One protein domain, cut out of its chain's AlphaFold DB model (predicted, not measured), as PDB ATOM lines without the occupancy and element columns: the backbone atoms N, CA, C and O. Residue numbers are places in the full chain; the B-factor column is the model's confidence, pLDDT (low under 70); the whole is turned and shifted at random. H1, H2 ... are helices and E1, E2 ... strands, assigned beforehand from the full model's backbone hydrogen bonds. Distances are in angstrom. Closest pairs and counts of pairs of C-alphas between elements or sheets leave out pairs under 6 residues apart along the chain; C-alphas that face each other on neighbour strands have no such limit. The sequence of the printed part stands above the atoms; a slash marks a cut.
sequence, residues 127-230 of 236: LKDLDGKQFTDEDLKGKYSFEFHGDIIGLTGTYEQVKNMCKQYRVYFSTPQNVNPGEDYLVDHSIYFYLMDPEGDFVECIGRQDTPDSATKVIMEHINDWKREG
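Overview. This is residues 127 to 230 of the 236 residues of the protein "Mitochondrial metallochaperone Sco1, putative" of Aspergillus flavus (strain ATCC 200026 / FGSC A1120 / IAM 13836 / NRRL 3357 / JCM 12722 / SRRC 167) (UniProt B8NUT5). This is a loose, open structure in which no helix touches another: the two-strand hairpin E2 and E3 has the long helix H4 alongside E3, and the long loop of residues 169 to 192, which leads from H3 into E2 at residue 193, runs out and folds back, its residues 177 to 184 sticking out. The small elements E1, H1 and H2 form a loose arm off to one side, and H3 lies between that arm and the long loop along the chain. The printed part has 104 residues with four named helices and three named strands, in the order E1, H1, H2, H3, E2, E3, H4; the class is mixed, and under half of the residues are in named elements. The sheet has the order E2, E3 and is antiparallel. The whole is loose, with a radius of gyration of the C-alphas of 18.0 A and spans of 54 by 39 by 27 A.

Arrangement. E1, residues 134 to 136, pairs with no named strand, but residues 127 to 128 pair antiparallel with residues 134 to 135. H1, residues 137 to 140, and E1 meet only through their link. H2, residues 144 to 147, is close to H1 but not clearly touching, the closest C-alphas being those of Leu 140 and Phe 146, 6.7 A apart. H3, residues 159 to 168, is apart from H2. E2, residues 193 to 196, and E3, residues 202 to 206, form a hairpin, antiparallel at 155 degrees; N 193 and O 206 are within hydrogen-bond range at 2.8 A, as are N 195 and O 204 at 2.8 A. H4, residues 212 to 229, comes nearest to E3 with the C-alphas of Ile 206 and Ala 215, 6.6 A apart. H4 is apart from E2, but only just, with a closest distance of 8.1 A. H3 and H4 have every O i to N i+4 pair within hydrogen-bond range; H1 and H2 are too short for such a pair.

Along the chain. E1 begins at C-alpha 134 (116.606, 161.670, 157.279). H1 and H2 have four residues each. H3 measures 14.3 A from first to last C-alpha, E2 9.6 A and E3 11.8 A. H4 measures 25.9 A, from C-alpha 212 (126.026, 191.815, 143.612) to C-alpha 229 (150.805, 185.303, 147.537).

Size, cuts and confidence. The C-alphas farthest apart are those of Asn 180 and Arg 228, 55.7 A. The printed part has no cut. The links H2 to H3 and H3 to E2 are long. The mean pLDDT of the printed part is 77.0; residues 127 to 148, 174 to 179 and 181 to 183 are under 70.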
ATOM      1  N   LEU A 127     117.278 165.003 152.494       63.00
ATOM      2  CA  LEU A 127     118.707 164.998 152.799       63.00
ATOM      3  C   LEU A 127     118.991 164.028 153.950       63.00
ATOM      4  O   LEU A 127     118.092 163.645 154.699       63.00
ATOM      5  N   LYS A 128     120.246 163.596 154.077       54.91
ATOM      6  CA  LYS A 128     120.721 162.825 155.232       54.91
ATOM      7  C   LYS A 128     121.690 163.686 156.030       54.91
ATOM      8  O   LYS A 128     122.598 164.266 155.443       54.91
ATOM      9  N   ASP A 129     121.465 163.760 157.334       61.50
ATOM     10  CA  ASP A 129     122.320 164.471 158.284       61.50
ATOM     11  C   ASP A 129     123.644 163.712 158.519       61.50
ATOM     12  O   ASP A 129     123.779 162.552 158.114       61.50
ATOM     13  N   LEU A 130     124.606 164.332 159.208       59.25
ATOM     14  CA  LEU A 130     125.903 163.721 159.551       59.25
ATOM     15  C   LEU A 130     125.756 162.435 160.384       59.25
ATOM     16  O   LEU A 130     126.563 161.517 160.255       59.25
ATOM     17  N   ASP A 131     124.673 162.332 161.156       60.41
ATOM     18  CA  ASP A 131     124.316 161.151 161.952       60.41
ATOM     19  C   ASP A 131     123.471 160.120 161.170       60.41
ATOM     20  O   ASP A 131     122.918 159.176 161.738       60.41
ATOM     21  N   GLY A 132     123.311 160.302 159.853       68.44
ATOM     22  CA  GLY A 132     122.570 159.397 158.970       68.44
ATOM     23  C   GLY A 132     121.044 159.479 159.091       68.44
ATOM     24  O   GLY A 132     120.333 158.696 158.453       68.44
ATOM     25  N   LYS A 133     120.518 160.423 159.878       66.75
ATOM     26  CA  LYS A 133     119.077 160.658 160.022       66.75
ATOM     27  C   LYS A 133     118.519 161.372 158.787       66.75
ATOM     28  O   LYS A 133     119.170 162.239 158.214       66.75
ATOM     29  N   GLN A 134     117.310 160.995 158.371       66.50
ATOM     30  CA  GLN A 134     116.606 161.670 157.279       66.50
ATOM     31  C   GLN A 134     116.149 163.057 157.739       66.50
ATOM     32  O   GLN A 134     115.522 163.176 158.791       66.50
ATOM     33  N   PHE A 135     116.480 164.074 156.950       65.75
ATOM     34  CA  PHE A 135     116.143 165.474 157.160       65.75
ATOM     35  C   PHE A 135     115.272 165.938 155.991       65.75
ATOM     36  O   PHE A 135     115.703 165.904 154.832       65.75
ATOM     37  N   THR A 136     114.018 166.272 156.286       67.19
ATOM     38  CA  THR A 136     112.961 166.458 155.279       67.19
ATOM     39  C   THR A 136     112.445 167.892 155.229       67.19
ATOM     40  O   THR A 136     112.704 168.687 156.134       67.19
ATOM     41  N   ASP A 137     111.677 168.225 154.186       58.59
ATOM     42  CA  ASP A 137     111.043 169.540 154.067       58.59
ATOM     43  C   ASP A 137     110.125 169.882 155.242       58.59
ATOM     44  O   ASP A 137     110.009 171.036 155.645       58.59
ATOM     45  N   GLU A 138     109.538 168.866 155.862       64.19
ATOM     46  CA  GLU A 138     108.654 169.007 157.013       64.19
ATOM     47  C   GLU A 138     109.402 169.469 158.273       64.19
ATOM     48  O   GLU A 138     108.872 170.271 159.041       64.19
ATOM     49  N   ASP A 139     110.660 169.048 158.453       64.00
ATOM     50  CA  ASP A 139     111.457 169.337 159.656       64.00
ATOM     51  C   ASP A 139     111.939 170.786 159.741       64.00
ATOM     52  O   ASP A 139     112.321 171.262 160.823       64.00
ATOM     53  N   LEU A 140     111.942 171.500 158.612       58.25
ATOM     54  CA  LEU A 140     112.160 172.943 158.615       58.25
ATOM     55  C   LEU A 140     110.960 173.778 158.145       58.25
ATOM     56  O   LEU A 140     111.075 175.002 158.170       58.25
ATOM     57  N   LYS A 141     109.789 173.197 157.830       49.12
ATOM     58  CA  LYS A 141     108.542 173.979 157.674       49.12
ATOM     59  C   LYS A 141     108.314 174.806 158.948       49.12
ATOM     60  O   LYS A 141     108.153 174.264 160.037       49.12
ATOM     61  N   GLY A 142     108.348 176.134 158.813       52.41
ATOM     62  CA  GLY A 142     108.269 177.081 159.938       52.41
ATOM     63  C   GLY A 142     109.618 177.580 160.481       52.41
ATOM     64  O   GLY A 142     109.634 178.411 161.385       52.41
ATOM     65  N   LYS A 143     110.748 177.132 159.923       56.38
ATOM     66  CA  LYS A 143     112.092 177.658 160.192       56.38
ATOM     67  C   LYS A 143     112.553 178.497 158.997       56.38
ATOM     68  O   LYS A 143     112.407 178.091 157.848       56.38
ATOM     69  N   TYR A 144     113.135 179.660 159.284       54.81
ATOM     70  CA  TYR A 144     113.509 180.680 158.291       54.81
ATOM     71  C   TYR A 144     114.459 180.156 157.190       54.81
ATOM     72  O   TYR A 144     114.470 180.691 156.090       54.81
ATOM     73  N   SER A 145     115.212 179.076 157.446       55.62
ATOM     74  CA  SER A 145     116.193 178.502 156.508       55.62
ATOM     75  C   SER A 145     115.641 178.061 155.149       55.62
ATOM     76  O   SER A 145     116.416 178.017 154.201       55.62
ATOM     77  N   PHE A 146     114.348 177.747 155.013       49.81
ATOM     78  CA  PHE A 146     113.811 177.214 153.749       49.81
ATOM     79  C   PHE A 146     113.716 178.206 152.598       49.81
ATOM     80  O   PHE A 146     113.591 177.792 151.449       49.81
ATOM     81  N   GLU A 147     113.738 179.502 152.889       61.81
ATOM     82  CA  GLU A 147     113.543 180.531 151.867       61.81
ATOM     83  C   GLU A 147     114.862 180.947 151.186       61.81
ATOM     84  O   GLU A 147     114.868 181.780 150.280       61.81
ATOM     85  N   PHE A 148     115.982 180.341 151.594       68.75
ATOM     86  CA  PHE A 148     117.336 180.712 151.189       68.75
ATOM     87  C   PHE A 148     118.044 179.610 150.386       68.75
ATOM     88  O   PHE A 148     117.573 178.480 150.279       68.75
ATOM     89  N   HIS A 149     119.183 179.959 149.777       74.25
ATOM     90  CA  HIS A 149     119.988 179.034 148.973       74.25
ATOM     91  C   HIS A 149     120.455 177.830 149.805       74.25
ATOM     92  O   HIS A 149     120.882 178.005 150.945       74.25
ATOM     93  N   GLY A 150     120.422 176.624 149.223       74.50
ATOM     94  CA  GLY A 150     120.725 175.368 149.929       74.50
ATOM     95  C   GLY A 150     122.154 175.248 150.477       74.50
ATOM     96  O   GLY A 150     122.394 174.434 151.359       74.50
ATOM     97  N   ASP A 151     123.075 176.090 150.004       78.88
ATOM     98  CA  ASP A 151     124.463 176.144 150.488       78.88
ATOM     99  C   ASP A 151     124.625 176.982 151.771       78.88
ATOM    100  O   ASP A 151     125.713 177.051 152.342       78.88
ATOM    101  N   ILE A 152     123.566 177.657 152.231       77.12
ATOM    102  CA  ILE A 152     123.609 178.459 153.455       77.12
ATOM    103  C   ILE A 152     123.425 177.543 154.664       77.12
ATOM    104  O   ILE A 152     122.360 176.965 154.882       77.12
ATOM    105  N   ILE A 153     124.460 177.474 155.496       78.81
ATOM    106  CA  ILE A 153     124.459 176.698 156.737       78.81
ATOM    107  C   ILE A 153     124.124 177.628 157.907       78.81
ATOM    108  O   ILE A 153     124.829 178.600 158.173       78.81
ATOM    109  N   GLY A 154     123.032 177.329 158.614       79.75
ATOM    110  CA  GLY A 154     122.634 178.051 159.821       79.75
ATOM    111  C   GLY A 154     123.353 177.519 161.060       79.75
ATOM    112  O   GLY A 154     123.293 176.326 161.345       79.75
ATOM    113  N   LEU A 155     123.991 178.408 161.824       78.69
ATOM    114  CA  LEU A 155     124.630 178.077 163.100       78.69
ATOM    115  C   LEU A 155     123.801 178.617 164.269       78.69
ATOM    116  O   LEU A 155     123.285 179.734 164.219       78.69
ATOM    117  N   THR A 156     123.681 177.830 165.336       80.19
ATOM    118  CA  THR A 156     122.990 178.215 166.575       80.19
ATOM    119  C   THR A 156     123.699 177.620 167.790       80.19
ATOM    120  O   THR A 156     124.520 176.713 167.656       80.19
ATOM    121  N   GLY A 157     123.409 178.137 168.982       79.94
ATOM    122  CA  GLY A 157     124.040 177.704 170.224       79.94
ATOM    123  C   GLY A 157     123.373 178.298 171.461       79.94
ATOM    124  O   GLY A 157     122.311 178.917 171.387       79.94
ATOM    125  N   THR A 158     124.005 178.116 172.618       83.62
ATOM    126  CA  THR A 158     123.549 178.730 173.871       83.62
ATOM    127  C   THR A 158     123.738 180.248 173.841       83.62
ATOM    128  O   THR A 158     124.574 180.776 173.104       83.62
ATOM    129  N   TYR A 159     123.003 180.972 174.692       76.38
ATOM    130  CA  TYR A 159     123.123 182.431 174.795       76.38
ATOM    131  C   TYR A 159     124.571 182.894 175.034       76.38
ATOM    132  O   TYR A 159     125.013 183.894 174.470       76.38
ATOM    133  N   GLU A 160     125.340 182.146 175.829       77.94
ATOM    134  CA  GLU A 160     126.744 182.457 176.102       77.94
ATOM    135  C   GLU A 160     127.650 182.236 174.886       77.94
ATOM    136  O   GLU A 160     128.506 183.078 174.607       77.94
ATOM    137  N   GLN A 161     127.435 181.153 174.131       78.62
ATOM    138  CA  GLN A 161     128.171 180.873 172.894       78.62
ATOM    139  C   GLN A 161     127.912 181.960 171.846       78.62
ATOM    140  O   GLN A 161     128.858 182.516 171.286       78.62
ATOM    141  N   VAL A 162     126.643 182.332 171.651       76.50
ATOM    142  CA  VAL A 162     126.243 183.398 170.721       76.50
ATOM    143  C   VAL A 162     126.812 184.745 171.168       76.50
ATOM    144  O   VAL A 162     127.385 185.471 170.362       76.50
ATOM    145  N   LYS A 163     126.754 185.066 172.466       78.12
ATOM    146  CA  LYS A 163     127.336 186.301 173.012       78.12
ATOM    147  C   LYS A 163     128.848 186.375 172.801       78.12
ATOM    148  O   LYS A 163     129.364 187.451 172.491       78.12
ATOM    149  N   ASN A 164     129.560 185.262 172.975       80.31
ATOM    150  CA  ASN A 164     130.998 185.196 172.733       80.31
ATOM    151  C   ASN A 164     131.319 185.409 171.246       80.31
ATOM    152  O   ASN A 164     132.166 186.238 170.919       80.31
ATOM    153  N   MET A 165     130.577 184.752 170.352       79.44
ATOM    154  CA  MET A 165     130.697 184.955 168.907       79.44
ATOM    155  C   MET A 165     130.431 186.421 168.528       79.44
ATOM    156  O   MET A 165     131.278 187.056 167.905       79.44
ATOM    157  N   CYS A 166     129.328 187.017 168.991       80.12
ATOM    158  CA  CYS A 166     129.006 188.425 168.734       80.12
ATOM    159  C   CYS A 166     130.141 189.354 169.183       80.12
ATOM    160  O   CYS A 166     130.497 190.294 168.477       80.12
ATOM    161  N   LYS A 167     130.771 189.063 170.326       82.62
ATOM    162  CA  LYS A 167     131.913 189.836 170.826       82.62
ATOM    163  C   LYS A 167     133.144 189.726 169.919       82.62
ATOM    164  O   LYS A 167     133.795 190.745 169.694       82.62
ATOM    165  N   GLN A 168     133.461 188.535 169.408       83.38
ATOM    166  CA  GLN A 168     134.606 188.311 168.511       83.38
ATOM    167  C   GLN A 168     134.441 189.064 167.188       83.38
ATOM    168  O   GLN A 168     135.338 189.798 166.781       83.38
ATOM    169  N   TYR A 169     133.252 188.984 166.592       82.94
ATOM    170  CA  TYR A 169     132.910 189.686 165.350       82.94
ATOM    171  C   TYR A 169     132.516 191.157 165.567       82.94
ATOM    172  O   TYR A 169     132.139 191.851 164.626       82.94
ATOM    173  N   ARG A 170     132.604 191.656 166.810       82.44
ATOM    174  CA  ARG A 170     132.221 193.022 167.216       82.44
ATOM    175  C   ARG A 170     130.787 193.401 166.818       82.44
ATOM    176  O   ARG A 170     130.485 194.574 166.604       82.44
ATOM    177  N   VAL A 171     129.897 192.417 166.764       78.56
ATOM    178  CA  VAL A 171     128.468 192.598 166.524       78.56
ATOM    179  C   VAL A 171     127.786 192.919 167.848       78.56
ATOM    180  O   VAL A 171     127.866 192.162 168.816       78.56
ATOM    181  N   TYR A 172     127.111 194.063 167.898       74.62
ATOM    182  CA  TYR A 172     126.267 194.420 169.031       74.62
ATOM    183  C   TYR A 172     124.895 193.763 168.876       74.62
ATOM    184  O   TYR A 172     124.289 193.862 167.812       74.62
ATOM    185  N   PHE A 173     124.408 193.124 169.938       71.00
ATOM    186  CA  PHE A 173     123.039 192.622 170.023       71.00
ATOM    187  C   PHE A 173     122.401 193.150 171.309       71.00
ATOM    188  O   PHE A 173     123.050 193.204 172.358       71.00
ATOM    189  N   SER A 174     121.138 193.561 171.221       67.88
ATOM    190  CA  SER A 174     120.360 194.071 172.349       67.88
ATOM    191  C   SER A 174     119.101 193.238 172.501       67.88
ATOM    192  O   SER A 174     118.293 193.157 171.575       67.88
ATOM    193  N   THR A 175     118.938 192.620 173.667       68.25
ATOM    194  CA  THR A 175     117.674 191.987 174.044       68.25
ATOM    195  C   THR A 175     116.866 193.004 174.850       68.25
ATOM    196  O   THR A 175     117.388 193.516 175.847       68.25
ATOM    197  N   PRO A 176     115.617 193.321 174.468       64.19
ATOM    198  CA  PRO A 176     114.789 194.230 175.245       64.19
ATOM    199  C   PRO A 176     114.585 193.679 176.661       64.19
ATOM    200  O   PRO A 176     114.172 192.538 176.860       64.19
ATOM    201  N   GLN A 177     114.918 194.491 177.664       55.56
ATOM    202  CA  GLN A 177     114.637 194.178 179.060       55.56
ATOM    203  C   GLN A 177     113.150 194.473 179.293       55.56
ATOM    204  O   GLN A 177     112.742 195.619 179.112       55.56
ATOM    205  N   ASN A 178     112.371 193.463 179.695       61.41
ATOM    206  CA  ASN A 178     110.901 193.466 179.867       61.41
ATOM    207  C   ASN A 178     110.087 193.091 178.620       61.41
ATOM    208  O   ASN A 178     109.281 193.882 178.141       61.41
ATOM    209  N   VAL A 179     110.257 191.862 178.135       64.31
ATOM    210  CA  VAL A 179     109.273 191.242 177.236       64.31
ATOM    211  C   VAL A 179     108.311 190.398 178.058       64.31
ATOM    212  O   VAL A 179     108.759 189.552 178.840       64.31
ATOM    213  N   ASN A 180     107.005 190.608 177.898       72.38
ATOM    214  CA  ASN A 180     106.025 189.713 178.505       72.38
ATOM    215  C   ASN A 180     106.019 188.370 177.752       72.38
ATOM    216  O   ASN A 180     106.185 188.351 176.530       72.38
ATOM    217  N   PRO A 181     105.820 187.231 178.439       69.00
ATOM    218  CA  PRO A 181     105.723 185.937 177.775       69.00
ATOM    219  C   PRO A 181     104.551 185.936 176.780       69.00
ATOM    220  O   PRO A 181     103.392 186.012 177.179       69.00
ATOM    221  N   GLY A 182     104.872 185.861 175.483       69.94
ATOM    222  CA  GLY A 182     103.910 185.900 174.375       69.94
ATOM    223  C   GLY A 182     103.956 187.166 173.513       69.94
ATOM    224  O   GLY A 182     103.281 187.209 172.487       69.94
ATOM    225  N   GLU A 183     104.746 188.176 173.884       67.12
ATOM    226  CA  GLU A 183     104.968 189.362 173.053       67.12
ATOM    227  C   GLU A 183     106.122 189.151 172.066       67.12
ATOM    228  O   GLU A 183     107.184 188.634 172.420       67.12
ATOM    229  N   ASP A 184     105.900 189.571 170.821       72.75
ATOM    230  CA  ASP A 184     106.931 189.598 169.788       72.75
ATOM    231  C   ASP A 184     107.925 190.727 170.073       72.75
ATOM    232  O   ASP A 184     107.534 191.843 170.431       72.75
ATOM    233  N   TYR A 185     109.216 190.444 169.922       71.12
ATOM    234  CA  TYR A 185     110.268 191.412 170.192       71.12
ATOM    235  C   TYR A 185     111.311 191.443 169.095       71.12
ATOM    236  O   TYR A 185     111.706 190.434 168.515       71.12
ATOM    237  N   LEU A 186     111.801 192.652 168.852       75.00
ATOM    238  CA  LEU A 186     112.864 192.887 167.896       75.00
ATOM    239  C   LEU A 186     114.211 192.792 168.604       75.00
ATOM    240  O   LEU A 186     114.397 193.330 169.698       75.00
ATOM    241  N   VAL A 187     115.146 192.119 167.946       72.81
ATOM    242  CA  VAL A 187     116.547 192.053 168.354       72.81
ATOM    243  C   VAL A 187     117.372 192.797 167.319       72.81
ATOM    244  O   VAL A 187     117.266 192.543 166.114       72.81
ATOM    245  N   ASP A 188     118.206 193.710 167.803       77.25
ATOM    246  CA  ASP A 188     119.191 194.377 166.960       77.25
ATOM    247  C   ASP A 188     120.190 193.337 166.430       77.25
ATOM    248  O   ASP A 188     120.819 192.615 167.208       77.25
ATOM    249  N   HIS A 189     120.328 193.258 165.106       78.75
ATOM    250  CA  HIS A 189     121.250 192.358 164.410       78.75
ATOM    251  C   HIS A 189     122.103 193.135 163.401       78.75
ATOM    252  O   HIS A 189     121.721 194.210 162.929       78.75
ATOM    253  N   SER A 190     123.273 192.589 163.065       80.88
ATOM    254  CA  SER A 190     124.095 193.134 161.982       80.88
ATOM    255  C   SER A 190     123.450 192.833 160.631       80.88
ATOM    256  O   SER A 190     122.961 191.730 160.407       80.88
ATOM    257  N   ILE A 191     123.488 193.808 159.725       84.31
ATOM    258  CA  ILE A 191     123.047 193.672 158.326       84.31
ATOM    259  C   ILE A 191     124.232 193.516 157.363       84.31
ATOM    260  O   ILE A 191     124.086 193.713 156.157       84.31
ATOM    261  N   TYR A 192     125.415 193.244 157.913       87.38
ATOM    262  CA  TYR A 192     126.653 193.083 157.170       87.38
ATOM    263  C   TYR A 192     127.015 191.608 157.013       87.38
ATOM    264  O   TYR A 192     126.869 190.820 157.949       87.38
ATOM    265  N   PHE A 193     127.548 191.263 155.847       88.94
ATOM    266  CA  PHE A 193     128.185 189.985 155.567       88.94
ATOM    267  C   PHE A 193     129.695 190.126 155.757       88.94
ATOM    268  O   PHE A 193     130.318 191.008 155.172       88.94
ATOM    269  N   TYR A 194     130.282 189.252 156.570       88.56
ATOM    270  CA  TYR A 194     131.720 189.234 156.828       88.56
ATOM    271  C   TYR A 194     132.376 188.209 155.907       88.56
ATOM    272  O   TYR A 194     132.025 187.029 155.944       88.56
ATOM    273  N   LEU A 195     133.312 188.661 155.074       88.75
ATOM    274  CA  LEU A 195     134.145 187.796 154.254       88.75
ATOM    275  C   LEU A 195     135.374 187.388 155.067       88.75
ATOM    276  O   LEU A 195     136.131 188.244 155.529       88.75
ATOM    277  N   MET A 196     135.552 186.081 155.225       87.25
ATOM    278  CA  MET A 196     136.688 185.482 155.921       87.25
ATOM    279  C   MET A 196     137.576 184.767 154.903       87.25
ATOM    280  O   MET A 196     137.073 184.252 153.898       87.25
ATOM    281  N   ASP A 197     138.879 184.741 155.149       87.50
ATOM    282  CA  ASP A 197     139.823 183.998 154.321       87.50
ATOM    283  C   ASP A 197     139.884 182.502 154.718       87.50
ATOM    284  O   ASP A 197     139.277 182.085 155.710       87.50
ATOM    285  N   PRO A 198     140.604 181.660 153.953       84.75
ATOM    286  CA  PRO A 198     140.780 180.243 154.283       84.75
ATOM    287  C   PRO A 198     141.569 179.967 155.578       84.75
ATOM    288  O   PRO A 198     141.578 178.829 156.047       84.75
ATOM    289  N   GLU A 199     142.264 180.961 156.134       82.44
ATOM    290  CA  GLU A 199     142.982 180.862 157.412       82.44
ATOM    291  C   GLU A 199     142.084 181.241 158.606       82.44
ATOM    292  O   GLU A 199     142.397 180.887 159.745       82.44
ATOM    293  N   GLY A 200     140.919 181.838 158.340       80.81
ATOM    294  CA  GLY A 200     139.948 182.286 159.333       80.81
ATOM    295  C   GLY A 200     140.120 183.750 159.738       80.81
ATOM    296  O   GLY A 200     139.483 184.185 160.699       80.81
ATOM    297  N   ASP A 201     140.944 184.509 159.020       83.38
ATOM    298  CA  ASP A 201     141.135 185.936 159.228       83.38
ATOM    299  C   ASP A 201     140.050 186.755 158.516       83.38
ATOM    300  O   ASP A 201     139.489 186.379 157.483       83.38
ATOM    301  N   PHE A 202     139.728 187.907 159.105       87.19
ATOM    302  CA  PHE A 202     138.751 188.837 158.550       87.19
ATOM    303  C   PHE A 202     139.345 189.602 157.363       87.19
ATOM    304  O   PHE A 202     140.378 190.258 157.506       87.19
ATOM    305  N   VAL A 203     138.648 189.569 156.224       86.94
ATOM    306  CA  VAL A 203     139.076 190.230 154.985       86.94
ATOM    307  C   VAL A 203     138.313 191.527 154.773       86.94
ATOM    308  O   VAL A 203     138.912 192.597 154.738       86.94
ATOM    309  N   GLU A 204     136.990 191.435 154.624       88.31
ATOM    310  CA  GLU A 204     136.170 192.557 154.163       88.31
ATOM    311  C   GLU A 204     134.716 192.428 154.632       88.31
ATOM    312  O   GLU A 204     134.241 191.346 154.988       88.31
ATOM    313  N   CYS A 205     133.992 193.548 154.645       88.56
ATOM    314  CA  CYS A 205     132.614 193.632 155.115       88.56
ATOM    315  C   CYS A 205     131.690 194.130 153.995       88.56
ATOM    316  O   CYS A 205     131.802 195.268 153.548       88.56
ATOM    317  N   ILE A 206     130.742 193.294 153.567       89.62
ATOM    318  CA  ILE A 206     129.792 193.600 152.490       89.62
ATOM    319  C   ILE A 206     128.455 193.998 153.119       89.62
ATOM    320  O   ILE A 206     127.850 193.227 153.867       89.62
ATOM    321  N   GLY A 207     127.984 195.211 152.841       88.56
ATOM    322  CA  GLY A 207     126.747 195.747 153.408       88.56
ATOM    323  C   GLY A 207     125.622 195.902 152.395       88.56
ATOM    324  O   GLY A 207     125.737 195.575 151.219       88.56
ATOM    325  N   ARG A 208     124.509 196.480 152.851       85.62
ATOM    326  CA  ARG A 208     123.334 196.757 152.006       85.62
ATOM    327  C   ARG A 208     123.643 197.680 150.817       85.62
ATOM    328  O   ARG A 208     122.930 197.651 149.819       85.62
ATOM    329  N   GLN A 209     124.639 198.547 150.952       86.50
ATOM    330  CA  GLN A 209     125.068 199.464 149.898       86.50
ATOM    331  C   GLN A 209     125.732 198.754 148.710       86.50
ATOM    332  O   GLN A 209     125.773 199.324 147.620       86.50
ATOM    333  N   ASP A 210     126.231 197.535 148.911       86.81
ATOM    334  CA  ASP A 210     126.988 196.802 147.909       86.81
ATOM    335  C   ASP A 210     126.048 196.017 146.992       86.81
ATOM    336  O   ASP A 210     125.217 195.219 147.427       86.81
ATOM    337  N   THR A 211     126.164 196.259 145.688       91.62
ATOM    338  CA  THR A 211     125.443 195.482 144.676       91.62
ATOM    339  C   THR A 211     126.128 194.129 144.454       91.62
ATOM    340  O   THR A 211     127.325 194.007 144.727       91.62
ATOM    341  N   PRO A 212     125.426 193.120 143.901       89.56
ATOM    342  CA  PRO A 212     126.026 191.815 143.612       89.56
ATOM    343  C   PRO A 212     127.303 191.909 142.767       89.56
ATOM    344  O   PRO A 212     128.276 191.210 143.042       89.56
ATOM    345  N   ASP A 213     127.337 192.820 141.792       91.12
ATOM    346  CA  ASP A 213     128.508 193.035 140.933       91.12
ATOM    347  C   ASP A 213     129.689 193.641 141.704       91.12
ATOM    348  O   ASP A 213     130.832 193.218 141.529       91.12
ATOM    349  N   SER A 214     129.416 194.615 142.582       91.06
ATOM    350  CA  SER A 214     130.432 195.245 143.432       91.06
ATOM    351  C   SER A 214     131.019 194.233 144.411       91.06
ATOM    352  O   SER A 214     132.235 194.057 144.466       91.06
ATOM    353  N   ALA A 215     130.151 193.498 145.109       89.56
ATOM    354  CA  ALA A 215     130.538 192.437 146.030       89.56
ATOM    355  C   ALA A 215     131.381 191.360 145.329       89.56
ATOM    356  O   ALA A 215     132.445 190.988 145.815       89.56
ATOM    357  N   THR A 216     130.956 190.913 144.141       91.81
ATOM    358  CA  THR A 216     131.703 189.925 143.347       91.81
ATOM    359  C   THR A 216     133.082 190.449 142.964       91.81
ATOM    360  O   THR A 216     134.065 189.719 143.065       91.81
ATOM    361  N   LYS A 217     133.182 191.715 142.546       93.38
ATOM    362  CA  LYS A 217     134.464 192.326 142.187       93.38
ATOM    363  C   LYS A 217     135.430 192.345 143.373       93.38
ATOM    364  O   LYS A 217     136.577 191.949 143.198       93.38
ATOM    365  N   VAL A 218     134.952 192.752 144.547       91.12
ATOM    366  CA  VAL A 218     135.733 192.776 145.794       91.12
ATOM    367  C   VAL A 218     136.216 191.371 146.156       91.12
ATOM    368  O   VAL A 218     137.410 191.154 146.350       91.12
ATOM    369  N   ILE A 219     135.322 190.379 146.143       91.94
ATOM    370  CA  ILE A 219     135.680 188.979 146.420       91.94
ATOM    371  C   ILE A 219     136.740 188.477 145.426       91.94
ATOM    372  O   ILE A 219     137.727 187.859 145.819       91.94
ATOM    373  N   MET A 220     136.569 188.760 144.133       92.44
ATOM    374  CA  MET A 220     137.512 188.337 143.094       92.44
ATOM    375  C   MET A 220     138.885 189.003 143.229       92.44
ATOM    376  O   MET A 220     139.896 188.366 142.931       92.44
ATOM    377  N   GLU A 221     138.940 190.258 143.671       91.88
ATOM    378  CA  GLU A 221     140.189 190.966 143.962       91.88
ATOM    379  C   GLU A 221     140.965 190.257 145.078       91.88
ATOM    380  O   GLU A 221     142.105 189.844 144.855       91.88
ATOM    381  N   HIS A 222     140.304 189.955 146.198       90.50
ATOM    382  CA  HIS A 222     140.916 189.210 147.302       90.50
ATOM    383  C   HIS A 222     141.361 187.797 146.902       90.50
ATOM    384  O   HIS A 222     142.450 187.362 147.276       90.50
ATOM    385  N   ILE A 223     140.581 187.085 146.080       90.25
ATOM    386  CA  ILE A 223     140.977 185.766 145.554       90.25
ATOM    387  C   ILE A 223     142.244 185.867 144.690       90.25
ATOM    388  O   ILE A 223     143.100 184.978 144.724       90.25
ATOM    389  N   ASN A 224     142.370 186.915 143.875       90.94
ATOM    390  CA  ASN A 224     143.533 187.099 143.009       90.94
ATOM    391  C   ASN A 224     144.785 187.481 143.799       90.94
ATOM    392  O   ASN A 224     145.876 187.015 143.461       90.94
ATOM    393  N   ASP A 225     144.638 188.293 144.841       89.62
ATOM    394  CA  ASP A 225     145.740 188.636 145.737       89.62
ATOM    395  C   ASP A 225     146.200 187.407 146.530       89.62
ATOM    396  O   ASP A 225     147.394 187.106 146.532       89.62
ATOM    397  N   TRP A 226     145.269 186.586 147.026       87.31
ATOM    398  CA  TRP A 226     145.586 185.297 147.652       87.31
ATOM    399  C   TRP A 226     146.405 184.379 146.733       87.31
ATOM    400  O   TRP A 226     147.418 183.799 147.128       87.31
ATOM    401  N   LYS A 227     145.999 184.267 145.461       86.88
ATOM    402  CA  LYS A 227     146.733 183.478 144.457       86.88
ATOM    403  C   LYS A 227     148.125 184.038 144.179       86.88
ATOM    404  O   LYS A 227     149.042 183.257 143.937       86.88
ATOM    405  N   ARG A 228     148.289 185.364 144.190       87.50
ATOM    406  CA  ARG A 228     149.586 186.023 143.978       87.50
ATOM    407  C   ARG A 228     150.552 185.744 145.124       87.50
ATOM    408  O   ARG A 228     151.740 185.576 144.877       87.50
ATOM    409  N   GLU A 229     150.037 185.667 146.345       83.94
ATOM    410  CA  GLU A 229     150.805 185.303 147.537       83.94
ATOM    411  C   GLU A 229     151.189 183.815 147.568       83.94
ATOM    412  O   GLU A 229     152.098 183.431 148.300       83.94
ATOM    413  N   GLY A 230     150.541 182.972 146.753       80.75
ATOM    414  CA  GLY A 230     150.871 181.550 146.630       80.75
ATOM    415  C   GLY A 230     150.525 180.721 147.871       80.75
ATOM    416  O   GLY A 230     151.060 179.623 148.037       80.75
TER     417      GLY A 230